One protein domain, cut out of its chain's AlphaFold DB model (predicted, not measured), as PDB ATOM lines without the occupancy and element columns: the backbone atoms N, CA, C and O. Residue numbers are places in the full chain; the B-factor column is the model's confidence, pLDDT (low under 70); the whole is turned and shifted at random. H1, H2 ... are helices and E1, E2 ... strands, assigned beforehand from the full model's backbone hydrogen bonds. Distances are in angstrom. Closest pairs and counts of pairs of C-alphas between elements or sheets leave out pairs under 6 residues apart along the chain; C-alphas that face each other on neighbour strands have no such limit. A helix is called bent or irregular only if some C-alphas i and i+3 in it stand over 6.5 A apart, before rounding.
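AT A GLANCE: This is residues 82 to 95 and 248 to 316 of the 356 residues of the protein "FNIP_M domain-containing protein" of Caenorhabditis remanei (UniProt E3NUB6). A long two-stranded ribbon, E1 and E2, has a helical hairpin stacked over one face: H2 packs on the ribbon, mostly on E1, and H3 folds back over H2 on the side away from the strands. The short helix H1 lies across one end, between the end of E2 and the start of H2. The printed part has 83 residues, in the order E1, E2, H1, H2, H3, with an antiparallel sheet and a mixed class of helices and strands. It is only just compact, close to loose, with a radius of gyration of the C-alphas of 14.1 A, and a rod in outline, spanning 47 by 22 by 21 A.

IN THESE COORDINATES: E1, residues 83 to 93, begins at C-alpha 83 (201.024, 232.778, 214.537) and is 30.7 A long. E2, residues 248 to 257, is 29.4 A long. H1, residues 258 to 266, is 13.9 A long and irregular: C-alphas 259 and 262 are 7.7 A apart. H2, residues 268 to 286, is 26.5 A long. H3, residues 292 to 312, is 30.1 A long and ends at C-alpha 312 (199.229, 230.411, 194.829).

HOW THE PARTS SIT: E1 and E2 are antiparallel at 160 degrees, with N 84 and O 256 at 2.7 A and N 250 and O 90 at 2.8 A, within hydrogen-bond range. The closest C-alphas of E1 and H2 are those of Ile 92 and Ile 283, 5.6 A apart. H2 and H3 touch as a hairpin, opposite ways at a shallow tilt of 14 degrees, closest at the C-alphas of Ala 285 and Phe 292, 5.1 A. H1 and H3 are close but not clearly touching, about perpendicular at 78 degrees; their closest C-alphas, of Phe 263 and His 311, are 7.2 A apart. H3 is apart from E1 and E2. Each O i to N i+4 pair is within hydrogen-bond range in H2 and H3, and 3 of 5 in H1.

THE WHOLE: The C-alphas farthest apart, of Ser 95 and Leu 316, are 48.5 A apart. Residues 96 to 247 are not printed, and C-alphas 95 and 248 are 9.7 A apart across this cut. The links from E2 to H1, H1 to H2 and H2 to H3 are tight. The mean pLDDT of the printed part is 91.1, and residue 95 is under 70.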
ATOM      1  N   GLU A  82     203.265 236.845 215.228       86.88
ATOM      2  CA  GLU A  82     201.966 236.334 215.613       86.88
ATOM      3  C   GLU A  82     201.628 235.166 214.674       86.88
ATOM      4  O   GLU A  82     201.744 235.264 213.447       86.88
ATOM      5  N   THR A  83     201.297 234.020 215.261       91.25
ATOM      6  CA  THR A  83     201.024 232.778 214.537       91.25
ATOM      7  C   THR A  83     199.684 232.210 214.971       91.25
ATOM      8  O   THR A  83     199.258 232.335 216.118       91.25
ATOM      9  N   ILE A  84     199.008 231.570 214.027       90.81
ATOM     10  CA  ILE A  84     197.785 230.812 214.233       90.81
ATOM     11  C   ILE A  84     198.169 229.341 214.377       90.81
ATOM     12  O   ILE A  84     198.850 228.783 213.516       90.81
ATOM     13  N   LEU A  85     197.697 228.700 215.445       92.44
ATOM     14  CA  LEU A  85     197.816 227.258 215.624       92.44
ATOM     15  C   LEU A  85     196.621 226.549 214.980       92.44
ATOM     16  O   LEU A  85     195.494 226.642 215.467       92.44
ATOM     17  N   VAL A  86     196.887 225.776 213.933       91.12
ATOM     18  CA  VAL A  86     195.939 224.814 213.366       91.12
ATOM     19  C   VAL A  86     196.260 223.456 213.969       91.12
ATOM     20  O   VAL A  86     197.333 222.910 213.719       91.12
ATOM     21  N   SER A  87     195.372 222.915 214.802       91.88
ATOM     22  CA  SER A  87     195.649 221.669 215.524       91.88
ATOM     23  C   SER A  87     194.582 220.605 215.326       91.88
ATOM     24  O   SER A  87     193.400 220.911 215.172       91.88
ATOM     25  N   LYS A  88     195.017 219.343 215.349       89.00
ATOM     26  CA  LYS A  88     194.156 218.164 215.278       89.00
ATOM     27  C   LYS A  88     194.620 217.113 216.280       89.00
ATOM     28  O   LYS A  88     195.817 216.862 216.408       89.00
ATOM     29  N   THR A  89     193.684 216.487 216.989       90.69
ATOM     30  CA  THR A  89     193.979 215.398 217.933       90.69
ATOM     31  C   THR A  89     193.405 214.085 217.435       90.69
ATOM     32  O   THR A  89     192.226 214.040 217.098       90.69
ATOM     33  N   PHE A  90     194.208 213.025 217.453       89.50
ATOM     34  CA  PHE A  90     193.811 211.699 216.982       89.50
ATOM     35  C   PHE A  90     194.538 210.572 217.722       89.50
ATOM     36  O   PHE A  90     195.446 210.812 218.521       89.50
ATOM     37  N   ALA A  91     194.116 209.330 217.493       87.50
ATOM     38  CA  ALA A  91     194.662 208.145 218.147       87.50
ATOM     39  C   ALA A  91     195.615 207.379 217.216       87.50
ATOM     40  O   ALA A  91     195.332 207.192 216.039       87.50
ATOM     41  N   ILE A  92     196.744 206.910 217.754       87.69
ATOM     42  CA  ILE A  92     197.740 206.104 217.034       87.69
ATOM     43  C   ILE A  92     197.956 204.781 217.783       87.69
ATOM     44  O   ILE A  92     198.016 204.797 219.018       87.69
ATOM     45  N   PRO A  93     198.149 203.642 217.092       81.69
ATOM     46  CA  PRO A  93     198.547 202.392 217.733       81.69
ATOM     47  C   PRO A  93     199.865 202.524 218.514       81.69
ATOM     48  O   PRO A  93     200.843 203.105 218.040       81.69
ATOM     49  N   LYS A  94     199.925 201.962 219.725       75.81
ATOM     50  CA  LYS A  94     201.177 201.819 220.478       75.81
ATOM     51  C   LYS A  94     202.022 200.733 219.812       75.81
ATOM     52  O   LYS A  94     201.632 199.567 219.801       75.81
ATOM     53  N   SER A  95     203.201 201.089 219.306       62.69
ATOM     54  CA  SER A  95     204.178 200.104 218.836       62.69
ATOM     55  C   SER A  95     204.635 199.243 220.021       62.69
ATOM     56  O   SER A  95     205.361 199.727 220.896       62.69
ATOM     57  N   ARG A 248     197.306 205.357 221.677       85.06
ATOM     58  CA  ARG A 248     197.804 206.589 222.306       85.06
ATOM     59  C   ARG A 248     197.199 207.804 221.607       85.06
ATOM     60  O   ARG A 248     197.218 207.869 220.383       85.06
ATOM     61  N   ASN A 249     196.692 208.764 222.378       86.62
ATOM     62  CA  ASN A 249     196.227 210.038 221.826       86.62
ATOM     63  C   ASN A 249     197.431 210.929 221.520       86.62
ATOM     64  O   ASN A 249     198.327 211.067 222.353       86.62
ATOM     65  N   VAL A 250     197.434 211.532 220.339       88.62
ATOM     66  CA  VAL A 250     198.472 212.434 219.843       88.62
ATOM     67  C   VAL A 250     197.810 213.706 219.330       88.62
ATOM     68  O   VAL A 250     196.691 213.678 218.821       88.62
ATOM     69  N   ALA A 251     198.499 214.830 219.502       88.88
ATOM     70  CA  ALA A 251     198.117 216.111 218.932       88.88
ATOM     71  C   ALA A 251     199.125 216.500 217.848       88.88
ATOM     72  O   ALA A 251     200.335 216.415 218.063       88.88
ATOM     73  N   LEU A 252     198.612 216.927 216.702       89.94
ATOM     74  CA  LEU A 252     199.352 217.561 215.623       89.94
ATOM     75  C   LEU A 252     199.023 219.052 215.642       89.94
ATOM     76  O   LEU A 252     197.853 219.418 215.739       89.94
ATOM     77  N   GLY A 253     200.043 219.898 215.544       91.31
ATOM     78  CA  GLY A 253     199.896 221.345 215.448       91.31
ATOM     79  C   GLY A 253     200.726 221.887 214.296       91.31
ATOM     80  O   GLY A 253     201.914 221.585 214.208       91.31
ATOM     81  N   ILE A 254     200.102 222.684 213.436       90.88
ATOM     82  CA  ILE A 254     200.749 223.454 212.378       90.88
ATOM     83  C   ILE A 254     200.686 224.924 212.772       90.88
ATOM     84  O   ILE A 254     199.610 225.450 213.067       90.88
ATOM     85  N   LEU A 255     201.844 225.576 212.785       92.00
ATOM     86  CA  LEU A 255     201.956 227.008 213.026       92.00
ATOM     87  C   LEU A 255     201.909 227.737 211.688       92.00
ATOM     88  O   LEU A 255     202.750 227.509 210.820       92.00
ATOM     89  N   VAL A 256     200.916 228.605 211.530       90.88
ATOM     90  CA  VAL A 256     200.695 229.391 210.316       90.88
ATOM     91  C   VAL A 256     200.896 230.871 210.646       90.88
ATOM     92  O   VAL A 256     200.322 231.340 211.627       90.88
ATOM     93  N   PRO A 257     201.675 231.641 209.868       91.94
ATOM     94  CA  PRO A 257     201.831 233.077 210.102       91.94
ATOM     95  C   PRO A 257     200.487 233.822 210.070       91.94
ATOM     96  O   PRO A 257     199.640 233.534 209.219       91.94
ATOM     97  N   ILE A 258     200.285 234.808 210.956       90.75
ATOM     98  CA  ILE A 258     199.019 235.562 211.058       90.75
ATOM     99  C   ILE A 258     198.613 236.236 209.740       90.75
ATOM    100  O   ILE A 258     197.425 236.407 209.470       90.75
ATOM    101  N   GLN A 259     199.578 236.574 208.878       92.25
ATOM    102  CA  GLN A 259     199.336 237.199 207.574       92.25
ATOM    103  C   GLN A 259     198.454 236.318 206.677       92.25
ATOM    104  O   GLN A 259     197.739 236.826 205.818       92.25
ATOM    105  N   GLN A 260     198.451 235.004 206.916       92.12
ATOM    106  CA  GLN A 260     197.680 234.022 206.161       92.12
ATOM    107  C   GLN A 260     196.286 233.752 206.745       92.12
ATOM    108  O   GLN A 260     195.587 232.844 206.296       92.12
ATOM    109  N   ARG A 261     195.836 234.549 207.724       92.56
ATOM    110  CA  ARG A 261     194.539 234.377 208.396       92.56
ATOM    111  C   ARG A 261     193.358 234.319 207.428       92.56
ATOM    112  O   ARG A 261     192.525 233.427 207.552       92.56
ATOM    113  N   CYS A 262     193.265 235.256 206.483       91.44
ATOM    114  CA  CYS A 262     192.140 235.311 205.545       91.44
ATOM    115  C   CYS A 262     192.108 234.081 204.633       91.44
ATOM    116  O   CYS A 262     191.049 233.491 204.443       91.44
ATOM    117  N   PHE A 263     193.277 233.660 204.137       93.69
ATOM    118  CA  PHE A 263     193.411 232.426 203.371       93.69
ATOM    119  C   PHE A 263     192.935 231.222 204.189       93.69
ATOM    120  O   PHE A 263     192.072 230.480 203.726       93.69
ATOM    121  N   LEU A 264     193.422 231.083 205.427       92.25
ATOM    122  CA  LEU A 264     193.050 229.989 206.321       92.25
ATOM    123  C   LEU A 264     191.531 229.929 206.540       92.25
ATOM    124  O   LEU A 264     190.932 228.875 206.369       92.25
ATOM    125  N   MET A 265     190.909 231.065 206.878       92.31
ATOM    126  CA  MET A 265     189.475 231.146 207.188       92.31
ATOM    127  C   MET A 265     188.579 230.853 205.981       92.31
ATOM    128  O   MET A 265     187.510 230.274 206.142       92.31
ATOM    129  N   GLN A 266     189.013 231.216 204.776       92.00
ATOM    130  CA  GLN A 266     188.268 230.929 203.547       92.00
ATOM    131  C   GLN A 266     188.374 229.460 203.113       92.00
ATOM    132  O   GLN A 266     187.499 228.974 202.403       92.00
ATOM    133  N   HIS A 267     189.433 228.754 203.524       93.69
ATOM    134  CA  HIS A 267     189.751 227.408 203.037       93.69
ATOM    135  C   HIS A 267     189.755 226.353 204.152       93.69
ATOM    136  O   HIS A 267     190.304 225.271 203.949       93.69
ATOM    137  N   ILE A 268     189.126 226.632 205.306       92.00
ATOM    138  CA  ILE A 268     189.055 225.710 206.457       92.00
ATOM    139  C   ILE A 268     188.705 224.274 206.025       92.00
ATOM    140  O   ILE A 268     189.483 223.383 206.363       92.00
ATOM    141  N   PRO A 269     187.651 224.017 205.217       93.06
ATOM    142  CA  PRO A 269     187.275 222.642 204.874       93.06
ATOM    143  C   PRO A 269     188.358 221.894 204.083       93.06
ATOM    144  O   PRO A 269     188.590 220.703 204.287       93.06
ATOM    145  N   LEU A 270     189.066 222.596 203.192       93.81
ATOM    146  CA  LEU A 270     190.156 222.008 202.409       93.81
ATOM    147  C   LEU A 270     191.362 221.704 203.299       93.81
ATOM    148  O   LEU A 270     191.949 220.629 203.206       93.81
ATOM    149  N   ILE A 271     191.694 222.620 204.208       93.06
ATOM    150  CA  ILE A 271     192.794 222.449 205.159       93.06
ATOM    151  C   ILE A 271     192.497 221.294 206.123       93.06
ATOM    152  O   ILE A 271     193.376 220.481 206.395       93.06
ATOM    153  N   GLU A 272     191.262 221.161 206.602       92.75
ATOM    154  CA  GLU A 272     190.830 220.043 207.446       92.75
ATOM    155  C   GLU A 272     190.905 218.694 206.723       92.75
ATOM    156  O   GLU A 272     191.347 217.698 207.310       92.75
ATOM    157  N   SER A 273     190.529 218.656 205.442       92.81
ATOM    158  CA  SER A 273     190.669 217.465 204.599       92.81
ATOM    159  C   SER A 273     192.135 217.043 204.468       92.81
ATOM    160  O   SER A 273     192.484 215.882 204.708       92.81
ATOM    161  N   GLU A 274     193.033 217.990 204.190       93.88
ATOM    162  CA  GLU A 274     194.468 217.712 204.101       93.88
ATOM    163  C   GLU A 274     195.084 217.310 205.453       93.88
ATOM    164  O   GLU A 274     195.889 216.378 205.524       93.88
ATOM    165  N   MET A 275     194.645 217.919 206.559       92.56
ATOM    166  CA  MET A 275     195.035 217.516 207.918       92.56
ATOM    167  C   MET A 275     194.597 216.083 208.243       92.56
ATOM    168  O   MET A 275     195.335 215.337 208.888       92.56
ATOM    169  N   SER A 276     193.419 215.671 207.772       93.00
ATOM    170  CA  SER A 276     192.908 214.300 207.923       93.00
ATOM    171  C   SER A 276     193.703 213.292 207.089       93.00
ATOM    172  O   SER A 276     193.972 212.166 207.522       93.00
ATOM    173  N   ARG A 277     194.166 213.712 205.909       94.25
ATOM    174  CA  ARG A 277     195.067 212.913 205.076       94.25
ATOM    175  C   ARG A 277     196.432 212.737 205.736       94.25
ATOM    176  O   ARG A 277     196.945 211.618 205.775       94.25
ATOM    177  N   LEU A 278     196.990 213.808 206.303       94.44
ATOM    178  CA  LEU A 278     198.242 213.747 207.057       94.44
ATOM    179  C   LEU A 278     198.111 212.842 208.290       94.44
ATOM    180  O   LEU A 278     198.988 212.015 208.525       94.44
ATOM    181  N   GLU A 279     197.007 212.925 209.035       92.75
ATOM    182  CA  GLU A 279     196.699 212.003 210.138       92.75
ATOM    183  C   GLU A 279     196.764 210.538 209.689       92.75
ATOM    184  O   GLU A 279     197.472 209.733 210.296       92.75
ATOM    185  N   THR A 280     196.094 210.200 208.585       91.69
ATOM    186  CA  THR A 280     196.081 208.829 208.052       91.69
ATOM    187  C   THR A 280     197.495 208.358 207.697       91.69
ATOM    188  O   THR A 280     197.896 207.239 208.026       91.69
ATOM    189  N   ARG A 281     198.301 209.230 207.075       93.25
ATOM    190  CA  ARG A 281     199.709 208.939 206.762       93.25
ATOM    191  C   ARG A 281     200.555 208.761 208.026       93.25
ATOM    192  O   ARG A 281     201.382 207.852 208.065       93.25
ATOM    193  N   ILE A 282     200.317 209.555 209.074       92.12
ATOM    194  CA  ILE A 282     200.995 209.422 210.372       92.12
ATOM    195  C   ILE A 282     200.660 208.081 211.034       92.12
ATOM    196  O   ILE A 282     201.563 207.398 211.524       92.12
ATOM    197  N   ILE A 283     199.385 207.681 211.034       90.56
ATOM    198  CA  ILE A 283     198.938 206.395 211.588       90.56
ATOM    199  C   ILE A 283     199.619 205.236 210.846       90.56
ATOM    200  O   ILE A 283     200.186 204.346 211.482       90.56
ATOM    201  N   ASN A 284     199.655 205.285 209.512       89.50
ATOM    202  CA  ASN A 284     200.318 204.270 208.688       89.50
ATOM    203  C   ASN A 284     201.839 204.228 208.915       89.50
ATOM    204  O   ASN A 284     202.438 203.150 209.009       89.50
ATOM    205  N   ALA A 285     202.478 205.393 209.041       90.88
ATOM    206  CA  ALA A 285     203.904 205.491 209.331       90.88
ATOM    207  C   ALA A 285     204.238 204.919 210.715       90.88
ATOM    208  O   ALA A 285     205.278 204.282 210.871       90.88
ATOM    209  N   ALA A 286     203.364 205.093 211.712       88.50
ATOM    210  CA  ALA A 286     203.576 204.580 213.065       88.50
ATOM    211  C   ALA A 286     203.667 203.044 213.131       88.50
ATOM    212  O   ALA A 286     204.287 202.512 214.054       88.50
ATOM    213  N   GLY A 287     203.111 202.334 212.142       85.75
ATOM    214  CA  GLY A 287     203.296 200.890 211.968       85.75
ATOM    215  C   GLY A 287     204.704 200.478 211.516       85.75
ATOM    216  O   GLY A 287     205.053 199.306 211.618       85.75
ATOM    217  N   HIS A 288     205.530 201.428 211.063       87.31
ATOM    218  CA  HIS A 288     206.847 201.188 210.468       87.31
ATOM    219  C   HIS A 288     207.933 202.044 211.151       87.31
ATOM    220  O   HIS A 288     208.380 203.047 210.589       87.31
ATOM    221  N   PRO A 289     208.398 201.679 212.364       86.25
ATOM    222  CA  PRO A 289     209.319 202.513 213.142       86.25
ATOM    223  C   PRO A 289     210.647 202.835 212.440       86.25
ATOM    224  O   PRO A 289     211.193 203.915 212.648       86.25
ATOM    225  N   SER A 290     211.160 201.922 211.607       90.50
ATOM    226  CA  SER A 290     212.427 202.092 210.879       90.50
ATOM    227  C   SER A 290     212.375 203.195 209.821       90.50
ATOM    228  O   SER A 290     213.372 203.878 209.612       90.50
ATOM    229  N   THR A 291     211.219 203.402 209.186       92.81
ATOM    230  CA  THR A 291     211.013 204.409 208.132       92.81
ATOM    231  C   THR A 291     210.077 205.534 208.572       92.81
ATOM    232  O   THR A 291     209.660 206.345 207.749       92.81
ATOM    233  N   PHE A 292     209.730 205.598 209.864       91.44
ATOM    234  CA  PHE A 292     208.736 206.530 210.397       91.44
ATOM    235  C   PHE A 292     209.053 207.977 210.012       91.44
ATOM    236  O   PHE A 292     208.251 208.620 209.344       91.44
ATOM    237  N   LEU A 293     210.244 208.471 210.370       93.62
ATOM    238  CA  LEU A 293     210.623 209.864 210.113       93.62
ATOM    239  C   LEU A 293     210.657 210.200 208.619       93.62
ATOM    240  O   LEU A 293     210.214 211.279 208.236       93.62
ATOM    241  N   GLN A 294     211.121 209.274 207.778       95.38
ATOM    242  CA  GLN A 294     211.152 209.469 206.327       95.38
ATOM    243  C   GLN A 294     209.734 209.583 205.750       95.38
ATOM    244  O   GLN A 294     209.452 210.490 204.970       95.38
ATOM    245  N   ASN A 295     208.823 208.708 206.184       94.06
ATOM    246  CA  ASN A 295     207.427 208.733 205.755       94.06
ATOM    247  C   ASN A 295     206.702 209.999 206.237       94.06
ATOM    248  O   ASN A 295     205.905 210.565 205.488       94.06
ATOM    249  N   ILE A 296     206.990 210.468 207.457       94.12
ATOM    250  CA  ILE A 296     206.444 211.730 207.971       94.12
ATOM    251  C   ILE A 296     206.983 212.931 207.190       94.12
ATOM    252  O   ILE A 296     206.177 213.768 206.793       94.12
ATOM    253  N   SER A 297     208.293 213.002 206.924       95.31
ATOM    254  CA  SER A 297     208.893 214.096 206.135       95.31
ATOM    255  C   SER A 297     208.251 214.195 204.758       95.31
ATOM    256  O   SER A 297     207.741 215.246 204.389       95.31
ATOM    257  N   LYS A 298     208.160 213.066 204.047       95.75
ATOM    258  CA  LYS A 298     207.510 213.010 202.735       95.75
ATOM    259  C   LYS A 298     206.047 213.461 202.798       95.75
ATOM    260  O   LYS A 298     205.593 214.236 201.967       95.75
ATOM    261  N   SER A 299     205.306 213.001 203.806       94.75
ATOM    262  CA  SER A 299     203.899 213.389 203.984       94.75
ATOM    263  C   SER A 299     203.740 214.883 204.277       94.75
ATOM    264  O   SER A 299     202.768 215.496 203.840       94.75
ATOM    265  N   TRP A 300     204.685 215.462 205.019       94.88
ATOM    266  CA  TRP A 300     204.737 216.886 205.330       94.88
ATOM    267  C   TRP A 300     205.062 217.742 204.101       94.88
ATOM    268  O   TRP A 300     204.425 218.772 203.887       94.88
ATOM    269  N   GLU A 301     206.014 217.302 203.279       96.31
ATOM    270  CA  GLU A 301     206.357 217.942 202.003       96.31
ATOM    271  C   GLU A 301     205.145 217.965 201.067       96.31
ATOM    272  O   GLU A 301     204.760 219.033 200.600       96.31
ATOM    273  N   GLU A 302     204.471 216.823 200.894       95.62
ATOM    274  CA  GLU A 302     203.253 216.719 200.079       95.62
ATOM    275  C   GLU A 302     202.124 217.628 200.597       95.62
ATOM    276  O   GLU A 302     201.449 218.289 199.812       95.62
ATOM    277  N   LEU A 303     201.905 217.683 201.919       94.75
ATOM    278  CA  LEU A 303     200.919 218.591 202.517       94.75
ATOM    279  C   LEU A 303     201.252 220.054 202.202       94.75
ATOM    280  O   LEU A 303     200.382 220.826 201.797       94.75
ATOM    281  N   THR A 304     202.510 220.432 202.418       94.56
ATOM    282  CA  THR A 304     202.978 221.804 202.210       94.56
ATOM    283  C   THR A 304     202.836 222.194 200.746       94.56
ATOM    284  O   THR A 304     202.339 223.277 200.454       94.56
ATOM    285  N   GLU A 305     203.196 221.299 199.828       96.06
ATOM    286  CA  GLU A 305     203.043 221.507 198.392       96.06
ATOM    287  C   GLU A 305     201.582 221.772 198.013       96.06
ATOM    288  O   GLU A 305     201.299 222.775 197.358       96.06
ATOM    289  N   ILE A 306     200.644 220.941 198.479       95.31
ATOM    290  CA  ILE A 306     199.212 221.111 198.189       95.31
ATOM    291  C   ILE A 306     198.695 222.451 198.728       95.31
ATOM    292  O   ILE A 306     198.000 223.182 198.019       95.31
ATOM    293  N   ILE A 307     199.058 222.813 199.962       93.44
ATOM    294  CA  ILE A 307     198.652 224.095 200.557       93.44
ATOM    295  C   ILE A 307     199.249 225.270 199.771       93.44
ATOM    296  O   ILE A 307     198.548 226.247 199.505       93.44
ATOM    297  N   CYS A 308     200.515 225.182 199.359       93.50
ATOM    298  CA  CYS A 308     201.160 226.204 198.538       93.50
ATOM    299  C   CYS A 308     200.502 226.334 197.161       93.50
ATOM    300  O   CYS A 308     200.290 227.455 196.702       93.50
ATOM    301  N   GLN A 309     200.146 225.223 196.515       94.81
ATOM    302  CA  GLN A 309     199.407 225.239 195.252       94.81
ATOM    303  C   GLN A 309     198.036 225.898 195.429       94.81
ATOM    304  O   GLN A 309     197.677 226.766 194.640       94.81
ATOM    305  N   LEU A 310     197.304 225.570 196.499       93.69
ATOM    306  CA  LEU A 310     196.006 226.179 196.803       93.69
ATOM    307  C   LEU A 310     196.112 227.687 197.084       93.69
ATOM    308  O   LEU A 310     195.252 228.464 196.660       93.69
ATOM    309  N   HIS A 311     197.159 228.107 197.796       92.88
ATOM    310  CA  HIS A 311     197.420 229.513 198.100       92.88
ATOM    311  C   HIS A 311     197.811 230.309 196.849       92.88
ATOM    312  O   HIS A 311     197.330 231.422 196.649       92.88
ATOM    313  N   ASN A 312     198.665 229.735 195.997       93.19
ATOM    314  CA  ASN A 312     199.229 230.411 194.829       93.19
ATOM    315  C   ASN A 312     198.417 230.201 193.540       93.19
ATOM    316  O   ASN A 312     198.788 230.741 192.497       93.19
ATOM    317  N   ALA A 313     197.334 229.419 193.587       91.31
ATOM    318  CA  ALA A 313     196.500 229.144 192.425       91.31
ATOM    319  C   ALA A 313     195.957 230.456 191.825       91.31
ATOM    320  O   ALA A 313     195.362 231.263 192.551       91.31
ATOM    321  N   PRO A 314     196.118 230.685 190.508       89.19
ATOM    322  CA  PRO A 314     195.581 231.873 189.866       89.19
ATOM    323  C   PRO A 314     194.054 231.853 189.957       89.19
ATOM    324  O   PRO A 314     193.399 230.903 189.531       89.19
ATOM    325  N   ARG A 315     193.481 232.919 190.517       87.69
ATOM    326  CA  ARG A 315     192.029 233.093 190.625       87.69
ATOM    327  C   ARG A 315     191.535 234.053 189.558       87.69
ATOM    328  O   ARG A 315     192.201 235.036 189.227       87.69
ATOM    329  N   LEU A 316     190.339 233.779 189.047       87.44
ATOM    330  CA  LEU A 316     189.633 234.714 188.180       87.44
ATOM    331  C   LEU A 316     189.350 235.994 188.969       87.44
ATOM    332  O   LEU A 316     188.730 235.942 190.027       87.44
TER     333      LEU A 316